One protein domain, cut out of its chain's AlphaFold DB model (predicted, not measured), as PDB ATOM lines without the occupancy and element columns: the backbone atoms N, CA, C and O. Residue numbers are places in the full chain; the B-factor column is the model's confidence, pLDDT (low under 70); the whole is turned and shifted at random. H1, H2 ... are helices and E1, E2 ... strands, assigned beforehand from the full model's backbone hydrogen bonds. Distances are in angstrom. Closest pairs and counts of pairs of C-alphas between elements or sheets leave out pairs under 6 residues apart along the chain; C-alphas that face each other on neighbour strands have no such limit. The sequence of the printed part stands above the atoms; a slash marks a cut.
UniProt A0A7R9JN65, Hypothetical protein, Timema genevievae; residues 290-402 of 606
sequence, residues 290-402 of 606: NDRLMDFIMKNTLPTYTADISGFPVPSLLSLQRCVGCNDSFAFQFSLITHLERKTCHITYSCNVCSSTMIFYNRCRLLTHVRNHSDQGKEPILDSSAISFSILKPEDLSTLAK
ATOM      1  N   ASN A 290     158.938 163.749 117.283       59.59
ATOM      2  CA  ASN A 290     160.062 164.508 116.738       59.59
ATOM      3  C   ASN A 290     159.591 165.682 115.864       59.59
ATOM      4  O   ASN A 290     160.057 166.802 116.064       59.59
ATOM      5  N   ASP A 291     158.640 165.463 114.949       63.62
ATOM      6  CA  ASP A 291     158.121 166.518 114.060       63.62
ATOM      7  C   ASP A 291     157.491 167.665 114.858       63.62
ATOM      8  O   ASP A 291     157.785 168.834 114.619       63.62
ATOM      9  N   ARG A 292     156.700 167.342 115.890       64.00
ATOM     10  CA  ARG A 292     156.072 168.352 116.758       64.00
ATOM     11  C   ARG A 292     157.089 169.216 117.510       64.00
ATOM     12  O   ARG A 292     156.801 170.381 117.787       64.00
ATOM     13  N   LEU A 293     158.266 168.678 117.847       64.88
ATOM     14  CA  LEU A 293     159.320 169.460 118.495       64.88
ATOM     15  C   LEU A 293     160.232 170.182 117.489       64.88
ATOM     16  O   LEU A 293     160.686 171.291 117.778       64.88
ATOM     17  N   MET A 294     160.418 169.643 116.281       69.50
ATOM     18  CA  MET A 294     160.965 170.403 115.150       69.50
ATOM     19  C   MET A 294     160.111 171.651 114.880       69.50
ATOM     20  O   MET A 294     160.655 172.753 114.804       69.50
ATOM     21  N   ASP A 295     158.784 171.502 114.841       69.25
ATOM     22  CA  ASP A 295     157.823 172.603 114.713       69.25
ATOM     23  C   ASP A 295     157.897 173.586 115.889       69.25
ATOM     24  O   ASP A 295     157.788 174.796 115.691       69.25
ATOM     25  N   PHE A 296     158.144 173.111 117.115       67.81
ATOM     26  CA  PHE A 296     158.375 173.985 118.270       67.81
ATOM     27  C   PHE A 296     159.668 174.810 118.127       67.81
ATOM     28  O   PHE A 296     159.650 176.019 118.355       67.81
ATOM     29  N   ILE A 297     160.770 174.201 117.669       70.69
ATOM     30  CA  ILE A 297     162.046 174.884 117.364       70.69
ATOM     31  C   ILE A 297     161.920 175.823 116.139       70.69
ATOM     32  O   ILE A 297     162.686 176.783 115.998       70.69
ATOM     33  N   MET A 298     160.944 175.577 115.260       70.81
ATOM     34  CA  MET A 298     160.550 176.450 114.144       70.81
ATOM     35  C   MET A 298     159.471 177.480 114.515       70.81
ATOM     36  O   MET A 298     159.123 178.334 113.699       70.81
ATOM     37  N   LYS A 299     158.924 177.461 115.735       64.69
ATOM     38  CA  LYS A 299     157.785 178.315 116.072       64.69
ATOM     39  C   LYS A 299     158.200 179.786 116.083       64.69
ATOM     40  O   LYS A 299     159.129 180.186 116.785       64.69
ATOM     41  N   ASN A 300     157.463 180.606 115.332       58.09
ATOM     42  CA  ASN A 300     157.759 182.021 115.068       58.09
ATOM     43  C   ASN A 300     159.013 182.278 114.204       58.09
ATOM     44  O   ASN A 300     159.577 183.374 114.258       58.09
ATOM     45  N   THR A 301     159.469 181.322 113.384       64.88
ATOM     46  CA  THR A 301     160.468 181.648 112.356       64.88
ATOM     47  C   THR A 301     159.911 182.627 111.331       64.88
ATOM     48  O   THR A 301     158.777 182.492 110.874       64.88
ATOM     49  N   LEU A 302     160.750 183.582 110.925       69.56
ATOM     50  CA  LEU A 302     160.503 184.392 109.735       69.56
ATOM     51  C   LEU A 302     160.398 183.487 108.488       69.56
ATOM     52  O   LEU A 302     160.981 182.398 108.493       69.56
ATOM     53  N   PRO A 303     159.707 183.931 107.419       71.19
ATOM     54  CA  PRO A 303     159.722 183.240 106.132       71.19
ATOM     55  C   PRO A 303     161.154 182.966 105.662       71.19
ATOM     56  O   PRO A 303     162.032 183.811 105.853       71.19
ATOM     57  N   THR A 304     161.369 181.801 105.047       78.12
ATOM     58  CA  THR A 304     162.673 181.358 104.537       78.12
ATOM     59  C   THR A 304     163.341 182.454 103.712       78.12
ATOM     60  O   THR A 304     162.790 182.914 102.711       78.12
ATOM     61  N   TYR A 305     164.536 182.873 104.123       79.25
ATOM     62  CA  TYR A 305     165.285 183.894 103.408       79.25
ATOM     63  C   TYR A 305     165.834 183.320 102.105       79.25
ATOM     64  O   TYR A 305     166.615 182.372 102.120       79.25
ATOM     65  N   THR A 306     165.493 183.933 100.977       77.62
ATOM     66  CA  THR A 306     166.157 183.694  99.694       77.62
ATOM     67  C   THR A 306     166.901 184.951  99.272       77.62
ATOM     68  O   THR A 306     166.287 186.011  99.141       77.62
ATOM     69  N   ALA A 307     168.211 184.846  99.046       74.44
ATOM     70  CA  ALA A 307     168.989 185.938  98.475       74.44
ATOM     71  C   ALA A 307     168.451 186.308  97.080       74.44
ATOM     72  O   ALA A 307     168.449 185.475  96.174       74.44
ATOM     73  N   ASP A 308     168.004 187.554  96.904       69.62
ATOM     74  CA  ASP A 308     167.587 188.065  95.596       69.62
ATOM     75  C   ASP A 308     168.813 188.317  94.709       69.62
ATOM     76  O   ASP A 308     169.635 189.200  94.971       69.62
ATOM     77  N   ILE A 309     168.915 187.511  93.654       65.94
ATOM     78  CA  ILE A 309     169.986 187.537  92.655       65.94
ATOM     79  C   ILE A 309     169.478 188.111  91.313       65.94
ATOM     80  O   ILE A 309     170.275 188.372  90.416       65.94
ATOM     81  N   SER A 310     168.176 188.406  91.178       63.47
ATOM     82  CA  SER A 310     167.522 188.775  89.905       63.47
ATOM     83  C   SER A 310     168.112 190.004  89.195       63.47
ATOM     84  O   SER A 310     167.976 190.144  87.983       63.47
ATOM     85  N   GLY A 311     168.792 190.884  89.937       60.69
ATOM     86  CA  GLY A 311     169.470 192.070  89.411       60.69
ATOM     87  C   GLY A 311     170.925 191.875  88.960       60.69
ATOM     88  O   GLY A 311     171.569 192.876  88.644       60.69
ATOM     89  N   PHE A 312     171.471 190.653  88.960       56.72
ATOM     90  CA  PHE A 312     172.878 190.387  88.624       56.72
ATOM     91  C   PHE A 312     173.029 189.483  87.386       56.72
ATOM     92  O   PHE A 312     172.379 188.441  87.316       56.72
ATOM     93  N   PRO A 313     173.937 189.804  86.440       49.38
ATOM     94  CA  PRO A 313     174.272 188.938  85.310       49.38
ATOM     95  C   PRO A 313     175.232 187.819  85.754       49.38
ATOM     96  O   PRO A 313     176.389 187.767  85.343       49.38
ATOM     97  N   VAL A 314     174.758 186.942  86.638       51.47
ATOM     98  CA  VAL A 314     175.477 185.735  87.066       51.47
ATOM     99  C   VAL A 314     174.939 184.497  86.340       51.47
ATOM    100  O   VAL A 314     173.734 184.423  86.088       51.47
ATOM    101  N   PRO A 315     175.787 183.504  86.006       50.31
ATOM    102  CA  PRO A 315     175.321 182.262  85.397       50.31
ATOM    103  C   PRO A 315     174.327 181.523  86.298       50.31
ATOM    104  O   PRO A 315     174.530 181.426  87.508       50.31
ATOM    105  N   SER A 316     173.327 180.877  85.693       53.69
ATOM    106  CA  SER A 316     172.352 180.002  86.372       53.69
ATOM    107  C   SER A 316     172.968 178.765  87.056       53.69
ATOM    108  O   SER A 316     172.249 177.966  87.644       53.69
ATOM    109  N   LEU A 317     174.295 178.611  86.978       51.97
ATOM    110  CA  LEU A 317     175.103 177.559  87.597       51.97
ATOM    111  C   LEU A 317     175.519 177.882  89.047       51.97
ATOM    112  O   LEU A 317     176.067 177.021  89.731       51.97
ATOM    113  N   LEU A 318     175.283 179.109  89.530       62.00
ATOM    114  CA  LEU A 318     175.582 179.495  90.912       62.00
ATOM    115  C   LEU A 318     174.590 178.838  91.885       62.00
ATOM    116  O   LEU A 318     173.508 179.361  92.159       62.00
ATOM    117  N   SER A 319     174.964 177.669  92.413       73.31
ATOM    118  CA  SER A 319     174.141 176.923  93.362       73.31
ATOM    119  C   SER A 319     174.005 177.680  94.689       73.31
ATOM    120  O   SER A 319     174.954 177.834  95.462       73.31
ATOM    121  N   LEU A 320     172.785 178.158  94.959       83.44
ATOM    122  CA  LEU A 320     172.432 178.809  96.220       83.44
ATOM    123  C   LEU A 320     172.788 177.896  97.399       83.44
ATOM    124  O   LEU A 320     172.341 176.754  97.494       83.44
ATOM    125  N   GLN A 321     173.585 178.427  98.319       87.25
ATOM    126  CA  GLN A 321     174.107 177.708  99.470       87.25
ATOM    127  C   GLN A 321     173.017 177.649 100.539       87.25
ATOM    128  O   GLN A 321     172.811 178.608 101.286       87.25
ATOM    129  N   ARG A 322     172.264 176.544 100.560       88.56
ATOM    130  CA  ARG A 322     171.087 176.377 101.422       88.56
ATOM    131  C   ARG A 322     171.445 175.836 102.798       88.56
ATOM    132  O   ARG A 322     172.158 174.846 102.936       88.56
ATOM    133  N   CYS A 323     170.891 176.457 103.829       88.75
ATOM    134  CA  CYS A 323     170.963 175.959 105.190       88.75
ATOM    135  C   CYS A 323     169.990 174.795 105.376       88.75
ATOM    136  O   CYS A 323     168.784 175.013 105.441       88.75
ATOM    137  N   VAL A 324     170.493 173.567 105.540       85.12
ATOM    138  CA  VAL A 324     169.641 172.380 105.769       85.12
ATOM    139  C   VAL A 324     168.725 172.565 106.988       85.12
ATOM    140  O   VAL A 324     167.620 172.038 107.010       85.12
ATOM    141  N   GLY A 325     169.139 173.349 107.991       84.06
ATOM    142  CA  GLY A 325     168.336 173.664 109.176       84.06
ATOM    143  C   GLY A 325     166.994 174.338 108.859       84.06
ATOM    144  O   GLY A 325     165.953 173.797 109.228       84.06
ATOM    145  N   CYS A 326     167.018 175.493 108.185       85.31
ATOM    146  CA  CYS A 326     165.863 176.384 107.962       85.31
ATOM    147  C   CYS A 326     165.503 176.641 106.481       85.31
ATOM    148  O   CYS A 326     164.604 177.431 106.202       85.31
ATOM    149  N   ASN A 327     166.211 176.006 105.545       86.94
ATOM    150  CA  ASN A 327     166.159 176.207 104.090       86.94
ATOM    151  C   ASN A 327     166.566 177.619 103.594       86.94
ATOM    152  O   ASN A 327     166.479 177.888 102.394       86.94
ATOM    153  N   ASP A 328     167.056 178.509 104.475       87.62
ATOM    154  CA  ASP A 328     167.573 179.830 104.080       87.62
ATOM    155  C   ASP A 328     168.676 179.671 103.018       87.62
ATOM    156  O   ASP A 328     169.586 178.855 103.170       87.62
ATOM    157  N   SER A 329     168.584 180.438 101.936       87.44
ATOM    158  CA  SER A 329     169.363 180.283 100.707       87.44
ATOM    159  C   SER A 329     170.289 181.479 100.486       87.44
ATOM    160  O   SER A 329     169.825 182.609 100.318       87.44
ATOM    161  N   PHE A 330     171.600 181.229 100.458       84.31
ATOM    162  CA  PHE A 330     172.628 182.272 100.439       84.31
ATOM    163  C   PHE A 330     173.452 182.277  99.148       84.31
ATOM    164  O   PHE A 330     173.760 181.226  98.594       84.31
ATOM    165  N   ALA A 331     173.875 183.464  98.704       83.12
ATOM    166  CA  ALA A 331     174.695 183.617  97.498       83.12
ATOM    167  C   ALA A 331     176.134 183.072  97.645       83.12
ATOM    168  O   ALA A 331     176.776 182.783  96.642       83.12
ATOM    169  N   PHE A 332     176.644 182.918  98.877       81.88
ATOM    170  CA  PHE A 332     178.018 182.469  99.136       81.88
ATOM    171  C   PHE A 332     178.111 181.506 100.328       81.88
ATOM    172  O   PHE A 332     177.394 181.635 101.324       81.88
ATOM    173  N   GLN A 333     179.075 180.582 100.270       84.50
ATOM    174  CA  GLN A 333     179.306 179.575 101.314       84.50
ATOM    175  C   GLN A 333     179.746 180.207 102.646       84.50
ATOM    176  O   GLN A 333     179.307 179.782 103.713       84.50
ATOM    177  N   PHE A 334     180.546 181.279 102.605       85.12
ATOM    178  CA  PHE A 334     180.929 182.044 103.799       85.12
ATOM    179  C   PHE A 334     179.710 182.615 104.546       85.12
ATOM    180  O   PHE A 334     179.674 182.639 105.778       85.12
ATOM    181  N   SER A 335     178.682 183.034 103.807       85.75
ATOM    182  CA  SER A 335     177.441 183.586 104.351       85.75
ATOM    183  C   SER A 335     176.593 182.497 105.032       85.75
ATOM    184  O   SER A 335     176.017 182.747 106.094       85.75
ATOM    185  N   LEU A 336     176.601 181.266 104.495       88.06
ATOM    186  CA  LEU A 336     176.039 180.071 105.144       88.06
ATOM    187  C   LEU A 336     176.801 179.701 106.430       88.06
ATOM    188  O   LEU A 336     176.181 179.483 107.470       88.06
ATOM    189  N   ILE A 337     178.136 179.679 106.388       88.38
ATOM    190  CA  ILE A 337     178.983 179.412 107.565       88.38
ATOM    191  C   ILE A 337     178.697 180.447 108.663       88.38
ATOM    192  O   ILE A 337     178.399 180.077 109.796       88.38
ATOM    193  N   THR A 338     178.660 181.735 108.308       87.62
ATOM    194  CA  THR A 338     178.341 182.839 109.228       87.62
ATOM    195  C   THR A 338     176.935 182.702 109.827       87.62
ATOM    196  O   THR A 338     176.756 182.910 111.027       87.62
ATOM    197  N   HIS A 339     175.931 182.300 109.034       89.44
ATOM    198  CA  HIS A 339     174.590 181.984 109.543       89.44
ATOM    199  C   HIS A 339     174.630 180.849 110.581       89.44
ATOM    200  O   HIS A 339     174.008 180.964 111.637       89.44
ATOM    201  N   LEU A 340     175.378 179.775 110.307       88.19
ATOM    202  CA  LEU A 340     175.507 178.605 111.180       88.19
ATOM    203  C   LEU A 340     176.385 178.857 112.422       88.19
ATOM    204  O   LEU A 340     176.281 178.123 113.403       88.19
ATOM    205  N   GLU A 341     177.264 179.857 112.410       89.25
ATOM    206  CA  GLU A 341     178.095 180.258 113.559       89.25
ATOM    207  C   GLU A 341     177.442 181.333 114.436       89.25
ATOM    208  O   GLU A 341     177.857 181.540 115.580       89.25
ATOM    209  N   ARG A 342     176.394 182.000 113.938       87.38
ATOM    210  CA  ARG A 342     175.694 183.071 114.652       87.38
ATOM    211  C   ARG A 342     175.084 182.562 115.963       87.38
ATOM    212  O   ARG A 342     174.014 181.949 115.962       87.38
ATOM    213  N   LYS A 343     175.729 182.886 117.086       87.81
ATOM    214  CA  LYS A 343     175.194 182.639 118.431       87.81
ATOM    215  C   LYS A 343     173.891 183.439 118.611       87.81
ATOM    216  O   LYS A 343     173.875 184.652 118.411       87.81
ATOM    217  N   THR A 344     172.791 182.751 118.908       83.50
ATOM    218  CA  THR A 344     171.420 183.314 119.009       83.50
ATOM    219  C   THR A 344     170.611 182.701 120.150       83.50
ATOM    220  O   THR A 344     169.761 183.358 120.744       83.50
ATOM    221  N   CYS A 345     170.906 181.453 120.488       86.31
ATOM    222  CA  CYS A 345     170.300 180.694 121.570       86.31
ATOM    223  C   CYS A 345     171.390 179.907 122.306       86.31
ATOM    224  O   CYS A 345     172.521 179.811 121.837       86.31
ATOM    225  N   HIS A 346     171.047 179.342 123.453       90.75
ATOM    226  CA  HIS A 346     171.790 178.288 124.117       90.75
ATOM    227  C   HIS A 346     170.877 177.065 124.127       90.75
ATOM    228  O   HIS A 346     169.825 177.099 124.765       90.75
ATOM    229  N   ILE A 347     171.243 176.016 123.389       90.12
ATOM    230  CA  ILE A 347     170.487 174.764 123.352       90.12
ATOM    231  C   ILE A 347     171.368 173.642 123.878       90.12
ATOM    232  O   ILE A 347     172.401 173.353 123.279       90.12
ATOM    233  N   THR A 348     170.958 172.999 124.963       92.50
ATOM    234  CA  THR A 348     171.578 171.760 125.445       92.50
ATOM    235  C   THR A 348     170.747 170.596 124.920       92.50
ATOM    236  O   THR A 348     169.551 170.552 125.198       92.50
ATOM    237  N   TYR A 349     171.353 169.673 124.170       92.50
ATOM    238  CA  TYR A 349     170.683 168.488 123.624       92.50
ATOM    239  C   TYR A 349     171.451 167.212 123.969       92.50
ATOM    240  O   TYR A 349     172.628 167.087 123.624       92.50
ATOM    241  N   SER A 350     170.780 166.257 124.610       92.88
ATOM    242  CA  SER A 350     171.287 164.900 124.834       92.88
ATOM    243  C   SER A 350     170.906 163.993 123.665       92.88
ATOM    244  O   SER A 350     169.792 163.478 123.606       92.88
ATOM    245  N   CYS A 351     171.833 163.797 122.727       92.81
ATOM    246  CA  CYS A 351     171.600 162.977 121.542       92.81
ATOM    247  C   CYS A 351     171.756 161.486 121.867       92.81
ATOM    248  O   CYS A 351     172.846 161.035 122.227       92.81
ATOM    249  N   ASN A 352     170.687 160.709 121.672       90.31
ATOM    250  CA  ASN A 352     170.678 159.251 121.829       90.31
ATOM    251  C   ASN A 352     171.557 158.522 120.795       90.31
ATOM    252  O   ASN A 352     172.046 157.436 121.082       90.31
ATOM    253  N   VAL A 353     171.775 159.102 119.607       91.88
ATOM    254  CA  VAL A 353     172.577 158.479 118.534       91.88
ATOM    255  C   VAL A 353     174.081 158.720 118.710       91.88
ATOM    256  O   VAL A 353     174.883 157.854 118.368       91.88
ATOM    257  N   CYS A 354     174.473 159.867 119.272       92.31
ATOM    258  CA  CYS A 354     175.863 160.160 119.649       92.31
ATOM    259  C   CYS A 354     176.184 159.818 121.116       92.31
ATOM    260  O   CYS A 354     177.295 160.108 121.562       92.31
ATOM    261  N   SER A 355     175.222 159.282 121.879       92.94
ATOM    262  CA  SER A 355     175.315 158.996 123.323       92.94
ATOM    263  C   SER A 355     175.941 160.131 124.152       92.94
ATOM    264  O   SER A 355     176.719 159.883 125.072       92.94
ATOM    265  N   SER A 356     175.657 161.389 123.799       91.50
ATOM    266  CA  SER A 356     176.350 162.556 124.364       91.50
ATOM    267  C   SER A 356     175.482 163.811 124.416       91.50
ATOM    268  O   SER A 356     174.635 164.061 123.555       91.50
ATOM    269  N   THR A 357     175.727 164.626 125.443       92.69
ATOM    270  CA  THR A 357     175.098 165.936 125.628       92.69
ATOM    271  C   THR A 357     175.947 167.021 124.976       92.69
ATOM    272  O   THR A 357     177.107 167.222 125.331       92.69
ATOM    273  N   MET A 358     175.364 167.734 124.016       92.50
ATOM    274  CA  MET A 358     176.012 168.779 123.223       92.50
ATOM    275  C   MET A 358     175.350 170.137 123.450       92.50
ATOM    276  O   MET A 358     174.144 170.225 123.681       92.50
ATOM    277  N   ILE A 359     176.143 171.207 123.340       92.25
ATOM    278  CA  ILE A 359     175.669 172.592 123.438       92.25
ATOM    279  C   ILE A 359     175.731 173.246 122.055       92.25
ATOM    280  O   ILE A 359     176.803 173.418 121.473       92.25
ATOM    281  N   PHE A 360     174.572 173.652 121.543       91.25
ATOM    282  CA  PHE A 360     174.412 174.341 120.268       91.25
ATOM    283  C   PHE A 360     174.035 175.804 120.502       91.25
ATOM    284  O   PHE A 360     173.023 176.110 121.128       91.25
ATOM    285  N   TYR A 361     174.803 176.732 119.926       91.19
ATOM    286  CA  TYR A 361     174.517 178.170 120.038       91.19
ATOM    287  C   TYR A 361     173.542 178.708 118.971       91.19
ATOM    288  O   TYR A 361     173.292 179.913 118.876       91.19
ATOM    289  N   ASN A 362     173.028 177.821 118.118       90.38
ATOM    290  CA  ASN A 362     172.222 178.151 116.950       90.38
ATOM    291  C   ASN A 362     171.311 176.962 116.602       90.38
ATOM    292  O   ASN A 362     171.800 175.841 116.435       90.38
ATOM    293  N   ARG A 363     170.005 177.208 116.442       89.50
ATOM    294  CA  ARG A 363     169.012 176.171 116.102       89.50
ATOM    295  C   ARG A 363     169.382 175.376 114.843       89.50
ATOM    296  O   ARG A 363     169.270 174.158 114.834       89.50
ATOM    297  N   CYS A 364     169.916 176.023 113.809       90.81
ATOM    298  CA  CYS A 364     170.257 175.372 112.545       90.81
ATOM    299  C   CYS A 364     171.453 174.410 112.664       90.81
ATOM    300  O   CYS A 364     171.518 173.436 111.914       90.81
ATOM    301  N   ARG A 365     172.361 174.618 113.634       91.88
ATOM    302  CA  ARG A 365     173.432 173.651 113.949       91.88
ATOM    303  C   ARG A 365     172.868 172.374 114.572       91.88
ATOM    304  O   ARG A 365     173.239 171.296 114.117       91.88
ATOM    305  N   LEU A 366     171.949 172.495 115.538       90.69
ATOM    306  CA  LEU A 366     171.236 171.349 116.118       90.69
ATOM    307  C   LEU A 366     170.472 170.584 115.029       90.69
ATOM    308  O   LEU A 366     170.649 169.383 114.878       90.69
ATOM    309  N   LEU A 367     169.691 171.292 114.211       88.56
ATOM    310  CA  LEU A 367     168.876 170.694 113.149       88.56
ATOM    311  C   LEU A 367     169.716 169.962 112.088       88.56
ATOM    312  O   LEU A 367     169.308 168.908 111.609       88.56
ATOM    313  N   THR A 368     170.899 170.485 111.747       88.19
ATOM    314  CA  THR A 368     171.837 169.797 110.843       88.19
ATOM    315  C   THR A 368     172.426 168.548 111.507       88.19
ATOM    316  O   THR A 368     172.500 167.503 110.876       88.19
ATOM    317  N   HIS A 369     172.795 168.615 112.790       90.38
ATOM    318  CA  HIS A 369     173.267 167.445 113.541       90.38
ATOM    319  C   HIS A 369     172.209 166.327 113.611       90.38
ATOM    320  O   HIS A 369     172.532 165.170 113.361       90.38
ATOM    321  N   VAL A 370     170.953 166.679 113.893       88.62
ATOM    322  CA  VAL A 370     169.824 165.737 113.964       88.62
ATOM    323  C   VAL A 370     169.550 165.111 112.588       88.62
ATOM    324  O   VAL A 370     169.444 163.890 112.485       88.62
ATOM    325  N   ARG A 371     169.525 165.907 111.508       87.00
ATOM    326  CA  ARG A 371     169.334 165.386 110.139       87.00
ATOM    327  C   ARG A 371     170.477 164.483 109.667       87.00
ATOM    328  O   ARG A 371     170.221 163.429 109.100       87.00
ATOM    329  N   ASN A 372     171.725 164.778 110.038       87.12
ATOM    330  CA  ASN A 372     172.854 163.884 109.757       87.12
ATOM    331  C   ASN A 372     172.682 162.465 110.349       87.12
ATOM    332  O   ASN A 372     173.424 161.564 109.960       87.12
ATOM    333  N   HIS A 373     171.752 162.244 111.289       89.50
ATOM    334  CA  HIS A 373     171.378 160.910 111.763       89.50
ATOM    335  C   HIS A 373     170.210 160.293 110.980       89.50
ATOM    336  O   HIS A 373     170.322 159.119 110.620       89.50
ATOM    337  N   SER A 374     169.163 161.057 110.631       83.44
ATOM    338  CA  SER A 374     168.089 160.554 109.752       83.44
ATOM    339  C   SER A 374     168.635 160.106 108.398       83.44
ATOM    340  O   SER A 374     168.282 159.038 107.905       83.44
ATOM    341  N   ASP A 375     169.597 160.854 107.861       83.31
ATOM    342  CA  ASP A 375     170.248 160.584 106.576       83.31
ATOM    343  C   ASP A 375     171.181 159.349 106.643       83.31
ATOM    344  O   ASP A 375     171.606 158.814 105.621       83.31
ATOM    345  N   GLN A 376     171.477 158.856 107.856       87.44
ATOM    346  CA  GLN A 376     172.159 157.581 108.128       87.44
ATOM    347  C   GLN A 376     171.183 156.431 108.444       87.44
ATOM    348  O   GLN A 376     171.630 155.360 108.858       87.44
ATOM    349  N   GLY A 377     169.868 156.637 108.307       86.50
ATOM    350  CA  GLY A 377     168.846 155.650 108.667       86.50
ATOM    351  C   GLY A 377     168.691 155.434 110.177       86.50
ATOM    352  O   GLY A 377     168.295 154.351 110.601       86.50
ATOM    353  N   LYS A 378     169.039 156.432 110.999       87.12
ATOM    354  CA  LYS A 378     168.908 156.393 112.464       87.12
ATOM    355  C   LYS A 378     167.922 157.463 112.906       87.12
ATOM    356  O   LYS A 378     168.053 158.611 112.495       87.12
ATOM    357  N   GLU A 379     166.989 157.127 113.789       82.00
ATOM    358  CA  GLU A 379     166.054 158.110 114.345       82.00
ATOM    359  C   GLU A 379     166.600 158.701 115.658       82.00
ATOM    360  O   GLU A 379     166.575 158.040 116.704       82.00
ATOM    361  N   PRO A 380     167.133 159.939 115.644       80.56
ATOM    362  CA  PRO A 380     167.424 160.655 116.874       80.56
ATOM    363  C   PRO A 380     166.119 160.998 117.597       80.56
ATOM    364  O   PRO A 380     165.153 161.455 116.988       80.56
ATOM    365  N   ILE A 381     166.096 160.795 118.910       79.94
ATOM    366  CA  ILE A 381     164.968 161.172 119.763       79.94
ATOM    367  C   ILE A 381     165.088 162.664 120.067       79.94
ATOM    368  O   ILE A 381     166.139 163.135 120.510       79.94
ATOM    369  N   LEU A 382     164.014 163.404 119.813       76.25
ATOM    370  CA  LEU A 382     163.952 164.857 119.917       76.25
ATOM    371  C   LEU A 382     162.875 165.287 120.929       76.25
ATOM    372  O   LEU A 382     162.053 166.152 120.652       76.25
ATOM    373  N   ASP A 383     162.871 164.646 122.100       76.12
ATOM    374  CA  ASP A 383     161.907 164.897 123.178       76.12
ATOM    375  C   ASP A 383     162.227 166.171 123.982       76.12
ATOM    376  O   ASP A 383     163.389 166.517 124.211       76.12
ATOM    377  N   SER A 384     161.188 166.829 124.513       71.94
ATOM    378  CA  SER A 384     161.304 168.046 125.340       71.94
ATOM    379  C   SER A 384     162.126 167.856 126.621       71.94
ATOM    380  O   SER A 384     162.637 168.824 127.171       71.94
ATOM    381  N   SER A 385     162.252 166.622 127.112       76.31
ATOM    382  CA  SER A 385     163.087 166.258 128.264       76.31
ATOM    383  C   SER A 385     164.575 166.146 127.915       76.31
ATOM    384  O   SER A 385     165.425 166.334 128.783       76.31
ATOM    385  N   ALA A 386     164.906 165.872 126.650       78.75
ATOM    386  CA  ALA A 386     166.279 165.771 126.156       78.75
ATOM    387  C   ALA A 386     166.854 167.124 125.691       78.75
ATOM    388  O   ALA A 386     168.047 167.196 125.378       78.75
ATOM    389  N   ILE A 387     166.024 168.176 125.616       85.25
ATOM    390  CA  ILE A 387     166.358 169.482 125.032       85.25
ATOM    391  C   ILE A 387     166.003 170.624 125.987       85.25
ATOM    392  O   ILE A 387     164.838 170.913 126.235       85.25
ATOM    393  N   SER A 388     167.022 171.358 126.436       86.88
ATOM    394  CA  SER A 388     166.857 172.658 127.094       86.88
ATOM    395  C   SER A 388     167.160 173.772 126.093       86.88
ATOM    396  O   SER A 388     168.215 173.747 125.460       86.88
ATOM    397  N   PHE A 389     166.257 174.746 125.938       86.25
ATOM    398  CA  PHE A 389     166.388 175.864 124.997       86.25
ATOM    399  C   PHE A 389     166.215 177.213 125.706       86.25
ATOM    400  O   PHE A 389     165.174 177.472 126.304       86.25
ATOM    401  N   SER A 390     167.194 178.104 125.536       84.88
ATOM    402  CA  SER A 390     167.150 179.498 125.995       84.88
ATOM    403  C   SER A 390     167.571 180.450 124.876       84.88
ATOM    404  O   SER A 390     168.484 180.149 124.110       84.88
ATOM    405  N   ILE A 391     166.960 181.632 124.782       83.00
ATOM    406  CA  ILE A 391     167.420 182.694 123.870       83.00
ATOM    407  C   ILE A 391     168.583 183.439 124.539       83.00
ATOM    408  O   ILE A 391     168.472 183.819 125.702       83.00
ATOM    409  N   LEU A 392     169.692 183.658 123.820       82.44
ATOM    410  CA  LEU A 392     170.816 184.442 124.347       82.44
ATOM    411  C   LEU A 392     170.482 185.929 124.298       82.44
ATOM    412  O   LEU A 392     170.083 186.445 123.250       82.44
ATOM    413  N   LYS A 393     170.708 186.642 125.399       76.19
ATOM    414  CA  LYS A 393     170.545 188.092 125.418       76.19
ATOM    415  C   LYS A 393     171.811 188.793 124.890       76.19
ATOM    416  O   LYS A 393     172.897 188.205 124.877       76.19
ATOM    417  N   PRO A 394     171.725 190.079 124.490       67.69
ATOM    418  CA  PRO A 394     172.891 190.856 124.051       67.69
ATOM    419  C   PRO A 394     174.007 190.966 125.105       67.69
ATOM    420  O   PRO A 394     175.180 191.080 124.755       67.69
ATOM    421  N   GLU A 395     173.646 190.906 126.388       68.94
ATOM    422  CA  GLU A 395     174.569 190.899 127.528       68.94
ATOM    423  C   GLU A 395     175.444 189.628 127.562       68.94
ATOM    424  O   GLU A 395     176.677 189.742 127.573       68.94
ATOM    425  N   ASP A 396     174.833 188.445 127.438       66.81
ATOM    426  CA  ASP A 396     175.503 187.132 127.405       66.81
ATOM    427  C   ASP A 396     176.407 186.974 126.174       66.81
ATOM    428  O   ASP A 396     177.517 186.444 126.243       66.81
ATOM    429  N   LEU A 397     175.966 187.500 125.027       65.44
ATOM    430  CA  LEU A 397     176.772 187.535 123.805       65.44
ATOM    431  C   LEU A 397     178.082 188.317 124.001       65.44
ATOM    432  O   LEU A 397     179.081 188.001 123.354       65.44
ATOM    433  N   SER A 398     178.114 189.293 124.916       59.12
ATOM    434  CA  SER A 398     179.321 190.067 125.215       59.12
ATOM    435  C   SER A 398     180.319 189.325 126.112       59.12
ATOM    436  O   SER A 398     181.519 189.567 125.997       59.12
ATOM    437  N   THR A 399     179.868 188.442 127.008       60.34
ATOM    438  CA  THR A 399     180.750 187.637 127.875       60.34
ATOM    439  C   THR A 399     181.294 186.436 127.101       60.34
ATOM    440  O   THR A 399     182.501 186.196 127.085       60.34
ATOM    441  N   LEU A 400     180.430 185.786 126.319       61.97
ATOM    442  CA  LEU A 400     180.743 184.652 125.447       61.97
ATOM    443  C   LEU A 400     181.578 185.019 124.195       61.97
ATOM    444  O   LEU A 400     181.899 184.144 123.383       61.97
ATOM    445  N   ALA A 401     181.909 186.306 124.034       59.47
ATOM    446  CA  ALA A 401     182.881 186.839 123.074       59.47
ATOM    447  C   ALA A 401     184.200 187.305 123.732       59.47
ATOM    448  O   ALA A 401     185.217 187.382 123.049       59.47
ATOM    449  N   LYS A 402     184.204 187.601 125.043       47.00
ATOM    450  CA  LYS A 402     185.418 187.940 125.816       47.00
ATOM    451  C   LYS A 402     186.193 186.689 126.228       47.00
ATOM    452  O   LYS A 402     187.419 186.704 126.225       47.00
TER     453      LYS A 402
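This is residues 290 to 402 of the 606 residues of the protein "Hypothetical protein" of Timema genevievae (UniProt A0A7R9JN65). Look first for a small three-stranded sheet with one helix, H3, lying along one of its faces, and for a long loop that reaches well out from this core and makes much of the length. H1 and H2 sit near H3 rather than over the sheet, and H4 is set off past the end of E3. The printed part has 113 residues, with four named helices and three named strands in the order H1 H2 E1 E2 H3 E3 H4; the sheet's order is E2 - E1 - E3, all antiparallel. The class is mixed, helices and strands, though under half of the residues, 55 of 113, are in named elements. The whole is only just compact, close to loose, with a radius of gyration of the C-alphas of 16.0 A and spans of 49 by 40 by 24 A.

Start at the inner strand E1, residues 345 to 351. It forms a hairpin with the edge strand E2, residues 356 to 360, where N 358 and O 349 are within hydrogen-bond range at 2.8 A. On its other side is the edge strand E3, residues 387 to 391, antiparallel at 172 degrees, with N 346 and O 390 at 2.8 A. Now look at H3, residues 363 to 374: it is on the sheet at a height of 10.5 A, over E2 and E1, and runs along the strands, at 2 degrees to E1 on the local plane. The sheet and H3 form two layers, a helix on one face of a sheet. E2, H3 and E3 make a split strand-helix-strand unit, two strands running the same way with E1 between them, and its crossover is right-handed. H1, residues 290 to 297, is close to H3 but not clearly touching, at a shallow tilt of 12 degrees, opposite ways; their closest C-alphas, Ile 297 and Arg 363, are 7.2 A apart. H2, residues 333 to 341, is close to H3 but not clearly touching, about perpendicular at 79 degrees, with the C-alphas of Leu 340 and Arg 365 closest at 6.0 A. H4, residues 394 to 402, is not on the sheet and is apart from H1, H2 and H3. Every O i to N i+4 pair is within hydrogen-bond range in H1, H2 and H4, and 7 of 8 are in H3.

Find C-alpha 345 at (170.300, 180.694, 121.570); from there E1 runs 17.8 A to C-alpha 351. H3 begins at C-alpha 363, (169.012, 176.171, 116.102), and is 16.9 A long. E3 measures 13.3 A, and H4 ends at C-alpha 402, (185.418, 187.940, 125.816).

The C-alphas of Pro 313 and Ser 385 are the two farthest apart, at 49.8 A. The printed part has no cut. The links H1 to H2, 35 residues, and H3 to E3, 12 residues, are long; in the first, residues 310 to 317 stand free, and residues 321 to 322 pair antiparallel with 329 to 330. The mean pLDDT of the printed part is 79.0, and it is under 70 at residues 290 to 296, 299 to 302, 308 to 318 and 394 to 402.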